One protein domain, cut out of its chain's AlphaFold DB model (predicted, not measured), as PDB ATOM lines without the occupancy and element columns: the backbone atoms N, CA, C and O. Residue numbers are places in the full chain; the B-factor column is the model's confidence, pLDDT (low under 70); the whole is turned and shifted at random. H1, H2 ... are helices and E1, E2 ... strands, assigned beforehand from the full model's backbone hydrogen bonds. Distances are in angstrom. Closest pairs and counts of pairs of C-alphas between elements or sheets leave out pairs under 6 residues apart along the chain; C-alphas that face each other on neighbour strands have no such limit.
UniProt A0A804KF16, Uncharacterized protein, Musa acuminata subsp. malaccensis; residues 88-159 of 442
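What this domain is: This is residues 88 to 159 of the 442 residues of an uncharacterized protein of Musa acuminata subsp. malaccensis (UniProt A0A804KF16). Two long helices, H1 and H2, make an open V, meeting where H1 nears its end and H2 begins, and a small strand hairpin, E1 and E2, sticks out beyond the corner with its tip at residues 114 to 119. The arms of the V, residues 88 to 95 and 136 to 159, stand free. The 72 printed residues run H1, E1, E2, H2, mostly helix, with an antiparallel sheet E1 - E2; the whole is extended, radius of gyration of the C-alphas 19.2 A, spanning 67 by 33 by 14 A.

Where its parts are: Find C-alpha 88 at (-43.668, -34.255, 61.158); from there H1 runs 31.9 A to residue 109. Next come E1, residues 111 to 114, and E2, residues 119 to 122. H2, residues 126 to 159, runs 49.1 A to C-alpha 159 at (-47.834, -16.901, 28.369).

How they stand to each other: Look at residues 100 to 107 of H1 and 127 to 131 of H2, where alone the helices touch; the closest C-alphas, of Ala 103 and Ser 128, are 4.9 A apart. They run opposite ways at a steep tilt of 53 degrees. In the hairpin, N 114 and O 119 are within hydrogen-bond range at 3.2 A. Every O i to N i+4 pair is within range in H1, 29 of 30 in H2.

The domain as a whole: The C-alphas farthest apart, of Ser 116 and Arg 159, are 67.4 A apart. The printed part has no cut, and its three links are tight. Look for pLDDT under 70 at residues 89, 109 to 124 and 153 to 159.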
ATOM      1  N   SER A  88     -43.469 -32.927  61.763       75.50
ATOM      2  CA  SER A  88     -43.668 -34.255  61.158       75.50
ATOM      3  C   SER A  88     -42.696 -34.524  59.998       75.50
ATOM      4  O   SER A  88     -42.210 -35.644  59.845       75.50
ATOM      5  N   SER A  89     -42.357 -33.504  59.199       68.56
ATOM      6  CA  SER A  89     -41.343 -33.625  58.145       68.56
ATOM      7  C   SER A  89     -39.918 -33.743  58.695       68.56
ATOM      8  O   SER A  89     -39.174 -34.594  58.220       68.56
ATOM      9  N   GLU A  90     -39.557 -32.983  59.736       77.44
ATOM     10  CA  GLU A  90     -38.242 -33.056  60.394       77.44
ATOM     11  C   GLU A  90     -37.999 -34.445  61.017       77.44
ATOM     12  O   GLU A  90     -36.932 -35.029  60.833       77.44
ATOM     13  N   GLU A  91     -38.999 -35.038  61.678       79.25
ATOM     14  CA  GLU A  91     -38.900 -36.401  62.221       79.25
ATOM     15  C   GLU A  91     -38.808 -37.491  61.145       79.25
ATOM     16  O   GLU A  91     -38.102 -38.484  61.334       79.25
ATOM     17  N   ARG A  92     -39.545 -37.347  60.035       78.06
ATOM     18  CA  ARG A  92     -39.483 -38.290  58.906       78.06
ATOM     19  C   ARG A  92     -38.146 -38.192  58.181       78.06
ATOM     20  O   ARG A  92     -37.589 -39.220  57.817       78.06
ATOM     21  N   LEU A  93     -37.612 -36.980  58.029       75.12
ATOM     22  CA  LEU A  93     -36.312 -36.735  57.415       75.12
ATOM     23  C   LEU A  93     -35.172 -37.282  58.283       75.12
ATOM     24  O   LEU A  93     -34.296 -37.954  57.753       75.12
ATOM     25  N   ARG A  94     -35.221 -37.110  59.612       79.06
ATOM     26  CA  ARG A  94     -34.262 -37.753  60.532       79.06
ATOM     27  C   ARG A  94     -34.294 -39.281  60.431       79.06
ATOM     28  O   ARG A  94     -33.240 -39.886  60.296       79.06
ATOM     29  N   ARG A  95     -35.490 -39.890  60.423       81.38
ATOM     30  CA  ARG A  95     -35.663 -41.348  60.244       81.38
ATOM     31  C   ARG A  95     -35.172 -41.852  58.883       81.38
ATOM     32  O   ARG A  95     -34.630 -42.947  58.798       81.38
ATOM     33  N   PHE A  96     -35.352 -41.062  57.825       80.06
ATOM     34  CA  PHE A  96     -34.828 -41.374  56.494       80.06
ATOM     35  C   PHE A  96     -33.296 -41.288  56.445       80.06
ATOM     36  O   PHE A  96     -32.662 -42.172  55.877       80.06
ATOM     37  N   LEU A  97     -32.700 -40.262  57.065       81.00
ATOM     38  CA  LEU A  97     -31.246 -40.112  57.145       81.00
ATOM     39  C   LEU A  97     -30.602 -41.250  57.944       81.00
ATOM     40  O   LEU A  97     -29.661 -41.855  57.445       81.00
ATOM     41  N   SER A  98     -31.148 -41.612  59.112       80.75
ATOM     42  CA  SER A  98     -30.616 -42.730  59.907       80.75
ATOM     43  C   SER A  98     -30.731 -44.074  59.180       80.75
ATOM     44  O   SER A  98     -29.789 -44.858  59.194       80.75
ATOM     45  N   ALA A  99     -31.850 -44.329  58.489       76.69
ATOM     46  CA  ALA A  99     -32.015 -45.539  57.677       76.69
ATOM     47  C   ALA A  99     -31.079 -45.562  56.452       76.69
ATOM     48  O   ALA A  99     -30.592 -46.623  56.065       76.69
ATOM     49  N   GLY A 100     -30.804 -44.400  55.851       76.00
ATOM     50  CA  GLY A 100     -29.851 -44.266  54.749       76.00
ATOM     51  C   GLY A 100     -28.399 -44.466  55.182       76.00
ATOM     52  O   GLY A 100     -27.633 -45.092  54.455       76.00
ATOM     53  N   GLU A 101     -28.033 -43.985  56.369       81.19
ATOM     54  CA  GLU A 101     -26.713 -44.192  56.972       81.19
ATOM     55  C   GLU A 101     -26.497 -45.671  57.333       81.19
ATOM     56  O   GLU A 101     -25.485 -46.255  56.941       81.19
ATOM     57  N   GLU A 102     -27.486 -46.326  57.954       78.06
ATOM     58  CA  GLU A 102     -27.451 -47.771  58.229       78.06
ATOM     59  C   GLU A 102     -27.322 -48.599  56.935       78.06
ATOM     60  O   GLU A 102     -26.425 -49.438  56.824       78.06
ATOM     61  N   ALA A 103     -28.139 -48.312  55.913       75.31
ATOM     62  CA  ALA A 103     -28.065 -48.992  54.617       75.31
ATOM     63  C   ALA A 103     -26.727 -48.747  53.890       75.31
ATOM     64  O   ALA A 103     -26.211 -49.650  53.230       75.31
ATOM     65  N   TYR A 104     -26.137 -47.553  54.016       75.81
ATOM     66  CA  TYR A 104     -24.824 -47.232  53.450       75.81
ATOM     67  C   TYR A 104     -23.697 -48.031  54.120       75.81
ATOM     68  O   TYR A 104     -22.831 -48.573  53.429       75.81
ATOM     69  N   HIS A 105     -23.720 -48.162  55.449       76.06
ATOM     70  CA  HIS A 105     -22.751 -48.979  56.183       76.06
ATOM     71  C   HIS A 105     -22.915 -50.490  55.912       76.06
ATOM     72  O   HIS A 105     -21.908 -51.188  55.756       76.06
ATOM     73  N   ASP A 106     -24.148 -50.986  55.767       75.31
ATOM     74  CA  ASP A 106     -24.449 -52.375  55.372       75.31
ATOM     75  C   ASP A 106     -23.919 -52.676  53.953       75.31
ATOM     76  O   ASP A 106     -23.127 -53.597  53.756       75.31
ATOM     77  N   LEU A 107     -24.218 -51.819  52.966       70.00
ATOM     78  CA  LEU A 107     -23.696 -51.936  51.593       70.00
ATOM     79  C   LEU A 107     -22.166 -51.838  51.514       70.00
ATOM     80  O   LEU A 107     -21.539 -52.527  50.713       70.00
ATOM     81  N   ARG A 108     -21.541 -50.996  52.343       71.38
ATOM     82  CA  ARG A 108     -20.077 -50.860  52.393       71.38
ATOM     83  C   ARG A 108     -19.387 -52.094  52.982       71.38
ATOM     84  O   ARG A 108     -18.222 -52.333  52.670       71.38
ATOM     85  N   THR A 109     -20.075 -52.868  53.821       65.94
ATOM     86  CA  THR A 109     -19.522 -54.068  54.474       65.94
ATOM     87  C   THR A 109     -19.952 -55.387  53.821       65.94
ATOM     88  O   THR A 109     -19.330 -56.419  54.085       65.94
ATOM     89  N   SER A 110     -20.940 -55.355  52.918       64.88
ATOM     90  CA  SER A 110     -21.437 -56.523  52.178       64.88
ATOM     91  C   SER A 110     -20.480 -57.059  51.108       64.88
ATOM     92  O   SER A 110     -20.631 -58.201  50.674       64.88
ATOM     93  N   VAL A 111     -19.485 -56.271  50.682       58.59
ATOM     94  CA  VAL A 111     -18.494 -56.675  49.673       58.59
ATOM     95  C   VAL A 111     -17.365 -57.471  50.330       58.59
ATOM     96  O   VAL A 111     -16.301 -56.939  50.652       58.59
ATOM     97  N   ARG A 112     -17.581 -58.779  50.515       58.97
ATOM     98  CA  ARG A 112     -16.523 -59.715  50.920       58.97
ATOM     99  C   ARG A 112     -16.013 -60.496  49.709       58.97
ATOM    100  O   ARG A 112     -16.748 -61.242  49.063       58.97
ATOM    101  N   VAL A 113     -14.727 -60.315  49.410       57.53
ATOM    102  CA  VAL A 113     -14.017 -61.053  48.359       57.53
ATOM    103  C   VAL A 113     -13.454 -62.334  48.968       57.53
ATOM    104  O   VAL A 113     -12.448 -62.295  49.678       57.53
ATOM    105  N   ASP A 114     -14.093 -63.473  48.698       58.03
ATOM    106  CA  ASP A 114     -13.587 -64.775  49.132       58.03
ATOM    107  C   ASP A 114     -12.421 -65.210  48.228       58.03
ATOM    108  O   ASP A 114     -12.602 -65.793  47.153       58.03
ATOM    109  N   ARG A 115     -11.198 -64.915  48.690       57.25
ATOM    110  CA  ARG A 115      -9.944 -65.290  48.018       57.25
ATOM    111  C   ARG A 115      -9.748 -66.805  47.877       57.25
ATOM    112  O   ARG A 115      -8.933 -67.201  47.054       57.25
ATOM    113  N   SER A 116     -10.471 -67.644  48.625       58.94
ATOM    114  CA  SER A 116     -10.318 -69.107  48.548       58.94
ATOM    115  C   SER A 116     -11.066 -69.741  47.370       58.94
ATOM    116  O   SER A 116     -10.690 -70.815  46.906       58.94
ATOM    117  N   ARG A 117     -12.124 -69.084  46.872       56.91
ATOM    118  CA  ARG A 117     -13.016 -69.613  45.818       56.91
ATOM    119  C   ARG A 117     -13.189 -68.685  44.618       56.91
ATOM    120  O   ARG A 117     -13.978 -68.992  43.727       56.91
ATOM    121  N   ASN A 118     -12.465 -67.565  44.597       58.22
ATOM    122  CA  ASN A 118     -12.491 -66.546  43.546       58.22
ATOM    123  C   ASN A 118     -13.921 -66.058  43.213       58.22
ATOM    124  O   ASN A 118     -14.288 -65.869  42.054       58.22
ATOM    125  N   ARG A 119     -14.754 -65.893  44.252       56.09
ATOM    126  CA  ARG A 119     -16.146 -65.426  44.154       56.09
ATOM    127  C   ARG A 119     -16.355 -64.212  45.057       56.09
ATOM    128  O   ARG A 119     -15.981 -64.222  46.227       56.09
ATOM    129  N   VAL A 120     -16.991 -63.179  44.513       62.06
ATOM    130  CA  VAL A 120     -17.490 -62.039  45.293       62.06
ATOM    131  C   VAL A 120     -18.887 -62.400  45.778       62.06
ATOM    132  O   VAL A 120     -19.787 -62.600  44.963       62.06
ATOM    133  N   VAL A 121     -19.069 -62.523  47.093       58.88
ATOM    134  CA  VAL A 121     -20.370 -62.850  47.690       58.88
ATOM    135  C   VAL A 121     -20.935 -61.585  48.321       58.88
ATOM    136  O   VAL A 121     -20.419 -61.104  49.326       58.88
ATOM    137  N   PHE A 122     -21.994 -61.047  47.717       57.28
ATOM    138  CA  PHE A 122     -22.712 -59.882  48.227       57.28
ATOM    139  C   PHE A 122     -23.763 -60.324  49.250       57.28
ATOM    140  O   PHE A 122     -24.831 -60.808  48.878       57.28
ATOM    141  N   SER A 123     -23.475 -60.152  50.539       61.12
ATOM    142  CA  SER A 123     -24.448 -60.378  51.616       61.12
ATOM    143  C   SER A 123     -25.059 -59.048  52.068       61.12
ATOM    144  O   SER A 123     -24.553 -58.425  52.999       61.12
ATOM    145  N   CYS A 124     -26.121 -58.594  51.398       62.69
ATOM    146  CA  CYS A 124     -26.892 -57.407  51.795       62.69
ATOM    147  C   CYS A 124     -28.166 -57.812  52.546       62.69
ATOM    148  O   CYS A 124     -28.792 -58.815  52.192       62.69
ATOM    149  N   ARG A 125     -28.610 -57.007  53.521       70.88
ATOM    150  CA  ARG A 125     -29.944 -57.181  54.117       70.88
ATOM    151  C   ARG A 125     -31.040 -56.772  53.127       70.88
ATOM    152  O   ARG A 125     -30.903 -55.796  52.388       70.88
ATOM    153  N   GLU A 126     -32.165 -57.486  53.153       72.75
ATOM    154  CA  GLU A 126     -33.327 -57.217  52.291       72.75
ATOM    155  C   GLU A 126     -33.890 -55.798  52.502       72.75
ATOM    156  O   GLU A 126     -34.208 -55.096  51.542       72.75
ATOM    157  N   SER A 127     -33.901 -55.320  53.752       71.19
ATOM    158  CA  SER A 127     -34.282 -53.949  54.118       71.19
ATOM    159  C   SER A 127     -33.423 -52.880  53.430       71.19
ATOM    160  O   SER A 127     -33.960 -51.874  52.961       71.19
ATOM    161  N   SER A 128     -32.111 -53.106  53.312       74.00
ATOM    162  CA  SER A 128     -31.164 -52.197  52.652       74.00
ATOM    163  C   SER A 128     -31.428 -52.115  51.142       74.00
ATOM    164  O   SER A 128     -31.433 -51.026  50.563       74.00
ATOM    165  N   LEU A 129     -31.729 -53.250  50.499       76.62
ATOM    166  CA  LEU A 129     -32.085 -53.300  49.074       76.62
ATOM    167  C   LEU A 129     -33.437 -52.631  48.787       76.62
ATOM    168  O   LEU A 129     -33.546 -51.867  47.824       76.62
ATOM    169  N   LEU A 130     -34.447 -52.852  49.632       80.25
ATOM    170  CA  LEU A 130     -35.756 -52.198  49.511       80.25
ATOM    171  C   LEU A 130     -35.664 -50.676  49.706       80.25
ATOM    172  O   LEU A 130     -36.361 -49.929  49.014       80.25
ATOM    173  N   PHE A 131     -34.792 -50.196  50.599       80.38
ATOM    174  CA  PHE A 131     -34.528 -48.764  50.765       80.38
ATOM    175  C   PHE A 131     -33.920 -48.147  49.495       80.38
ATOM    176  O   PHE A 131     -34.439 -47.154  48.982       80.38
ATOM    177  N   VAL A 132     -32.875 -48.769  48.937       79.50
ATOM    178  CA  VAL A 132     -32.210 -48.302  47.708       79.50
ATOM    179  C   VAL A 132     -33.146 -48.354  46.496       79.50
ATOM    180  O   VAL A 132     -33.212 -47.391  45.732       79.50
ATOM    181  N   SER A 133     -33.912 -49.435  46.333       78.31
ATOM    182  CA  SER A 133     -34.894 -49.577  45.250       78.31
ATOM    183  C   SER A 133     -35.953 -48.468  45.294       78.31
ATOM    184  O   SER A 133     -36.181 -47.780  44.295       78.31
ATOM    185  N   ASN A 134     -36.524 -48.211  46.477       83.44
ATOM    186  CA  ASN A 134     -37.468 -47.112  46.668       83.44
ATOM    187  C   ASN A 134     -36.818 -45.744  46.412       83.44
ATOM    188  O   ASN A 134     -37.442 -44.892  45.783       83.44
ATOM    189  N   LEU A 135     -35.571 -45.522  46.840       83.88
ATOM    190  CA  LEU A 135     -34.854 -44.268  46.587       83.88
ATOM    191  C   LEU A 135     -34.692 -43.986  45.084       83.88
ATOM    192  O   LEU A 135     -34.962 -42.868  44.638       83.88
ATOM    193  N   PHE A 136     -34.328 -44.995  44.287       83.62
ATOM    194  CA  PHE A 136     -34.268 -44.863  42.827       83.62
ATOM    195  C   PHE A 136     -35.648 -44.607  42.206       83.62
ATOM    196  O   PHE A 136     -35.770 -43.728  41.349       83.62
ATOM    197  N   LEU A 137     -36.693 -45.305  42.663       89.06
ATOM    198  CA  LEU A 137     -38.063 -45.113  42.179       89.06
ATOM    199  C   LEU A 137     -38.572 -43.687  42.454       89.06
ATOM    200  O   LEU A 137     -39.057 -43.013  41.543       89.06
ATOM    201  N   TRP A 138     -38.411 -43.191  43.684       84.38
ATOM    202  CA  TRP A 138     -38.811 -41.832  44.062       84.38
ATOM    203  C   TRP A 138     -37.973 -40.758  43.360       84.38
ATOM    204  O   TRP A 138     -38.527 -39.734  42.961       84.38
ATOM    205  N   SER A 139     -36.678 -40.999  43.131       84.25
ATOM    206  CA  SER A 139     -35.822 -40.117  42.324       84.25
ATOM    207  C   SER A 139     -36.307 -40.026  40.870       84.25
ATOM    208  O   SER A 139     -36.474 -38.930  40.332       84.25
ATOM    209  N   PHE A 140     -36.642 -41.160  40.246       85.12
ATOM    210  CA  PHE A 140     -37.187 -41.197  38.886       85.12
ATOM    211  C   PHE A 140     -38.535 -40.460  38.780       85.12
ATOM    212  O   PHE A 140     -38.720 -39.629  37.886       85.12
ATOM    213  N   VAL A 141     -39.447 -40.684  39.733       91.44
ATOM    214  CA  VAL A 141     -40.725 -39.956  39.823       91.44
ATOM    215  C   VAL A 141     -40.496 -38.451  40.021       91.44
ATOM    216  O   VAL A 141     -41.156 -37.648  39.361       91.44
ATOM    217  N   ALA A 142     -39.534 -38.049  40.856       86.50
ATOM    218  CA  ALA A 142     -39.185 -36.644  41.059       86.50
ATOM    219  C   ALA A 142     -38.626 -35.986  39.784       86.50
ATOM    220  O   ALA A 142     -38.997 -34.854  39.476       86.50
ATOM    221  N   ILE A 143     -37.805 -36.691  38.996       88.50
ATOM    222  CA  ILE A 143     -37.292 -36.203  37.703       88.50
ATOM    223  C   ILE A 143     -38.429 -36.036  36.683       88.50
ATOM    224  O   ILE A 143     -38.467 -35.032  35.965       88.50
ATOM    225  N   LEU A 144     -39.379 -36.976  36.625       85.50
ATOM    226  CA  LEU A 144     -40.560 -36.859  35.762       85.50
ATOM    227  C   LEU A 144     -41.470 -35.701  36.190       85.50
ATOM    228  O   LEU A 144     -41.889 -34.913  35.342       85.50
ATOM    229  N   ALA A 145     -41.716 -35.537  37.493       86.94
ATOM    230  CA  ALA A 145     -42.478 -34.415  38.034       86.94
ATOM    231  C   ALA A 145     -41.780 -33.069  37.771       86.94
ATOM    232  O   ALA A 145     -42.425 -32.117  37.340       86.94
ATOM    233  N   ALA A 146     -40.457 -32.993  37.943       83.12
ATOM    234  CA  ALA A 146     -39.668 -31.807  37.622       83.12
ATOM    235  C   ALA A 146     -39.719 -31.478  36.122       83.12
ATOM    236  O   ALA A 146     -39.914 -30.319  35.765       83.12
ATOM    237  N   ARG A 147     -39.633 -32.477  35.231       83.44
ATOM    238  CA  ARG A 147     -39.837 -32.282  33.784       83.44
ATOM    239  C   ARG A 147     -41.245 -31.785  33.465       83.44
ATOM    240  O   ARG A 147     -41.370 -30.837  32.698       83.44
ATOM    241  N   ALA A 148     -42.283 -32.354  34.077       82.31
ATOM    242  CA  ALA A 148     -43.661 -31.899  33.899       82.31
ATOM    243  C   ALA A 148     -43.862 -30.453  34.393       82.31
ATOM    244  O   ALA A 148     -44.482 -29.652  33.698       82.31
ATOM    245  N   LEU A 149     -43.276 -30.084  35.538       80.19
ATOM    246  CA  LEU A 149     -43.295 -28.718  36.075       80.19
ATOM    247  C   LEU A 149     -42.472 -27.735  35.235       80.19
ATOM    248  O   LEU A 149     -42.876 -26.586  35.083       80.19
ATOM    249  N   VAL A 150     -41.354 -28.164  34.646       76.75
ATOM    250  CA  VAL A 150     -40.588 -27.364  33.678       76.75
ATOM    251  C   VAL A 150     -41.381 -27.182  32.384       76.75
ATOM    252  O   VAL A 150     -41.378 -26.084  31.836       76.75
ATOM    253  N   TRP A 151     -42.117 -28.196  31.924       70.69
ATOM    254  CA  TRP A 151     -42.962 -28.116  30.729       70.69
ATOM    255  C   TRP A 151     -44.181 -27.205  30.951       70.69
ATOM    256  O   TRP A 151     -44.390 -26.269  30.178       70.69
ATOM    257  N   LEU A 152     -44.910 -27.374  32.064       71.88
ATOM    258  CA  LEU A 152     -45.963 -26.443  32.498       71.88
ATOM    259  C   LEU A 152     -45.407 -25.031  32.718       71.88
ATOM    260  O   LEU A 152     -46.017 -24.060  32.285       71.88
ATOM    261  N   GLY A 153     -44.251 -24.905  33.370       63.28
ATOM    262  CA  GLY A 153     -43.616 -23.632  33.708       63.28
ATOM    263  C   GLY A 153     -43.055 -22.887  32.497       63.28
ATOM    264  O   GLY A 153     -43.088 -21.659  32.475       63.28
ATOM    265  N   LEU A 154     -42.594 -23.598  31.462       56.66
ATOM    266  CA  LEU A 154     -42.231 -23.030  30.160       56.66
ATOM    267  C   LEU A 154     -43.477 -22.645  29.355       56.66
ATOM    268  O   LEU A 154     -43.501 -21.545  28.805       56.66
ATOM    269  N   GLY A 155     -44.527 -23.474  29.363       51.69
ATOM    270  CA  GLY A 155     -45.836 -23.150  28.781       51.69
ATOM    271  C   GLY A 155     -46.540 -21.968  29.463       51.69
ATOM    272  O   GLY A 155     -47.237 -21.192  28.812       51.69
ATOM    273  N   PHE A 156     -46.307 -21.759  30.762       47.44
ATOM    274  CA  PHE A 156     -46.711 -20.543  31.470       47.44
ATOM    275  C   PHE A 156     -45.757 -19.375  31.193       47.44
ATOM    276  O   PHE A 156     -46.223 -18.254  31.012       47.44
ATOM    277  N   ARG A 157     -44.437 -19.589  31.089       45.56
ATOM    278  CA  ARG A 157     -43.470 -18.520  30.759       45.56
ATOM    279  C   ARG A 157     -43.652 -17.952  29.356       45.56
ATOM    280  O   ARG A 157     -43.450 -16.752  29.193       45.56
ATOM    281  N   SER A 158     -44.051 -18.750  28.366       42.62
ATOM    282  CA  SER A 158     -44.445 -18.236  27.044       42.62
ATOM    283  C   SER A 158     -45.735 -17.408  27.103       42.62
ATOM    284  O   SER A 158     -45.905 -16.496  26.300       42.62
ATOM    285  N   ARG A 159     -46.596 -17.652  28.102       42.91
ATOM    286  CA  ARG A 159     -47.834 -16.901  28.369       42.91
ATOM    287  C   ARG A 159     -47.650 -15.682  29.293       42.91
ATOM    288  O   ARG A 159     -48.490 -14.791  29.274       42.91
TER     289      ARG A 159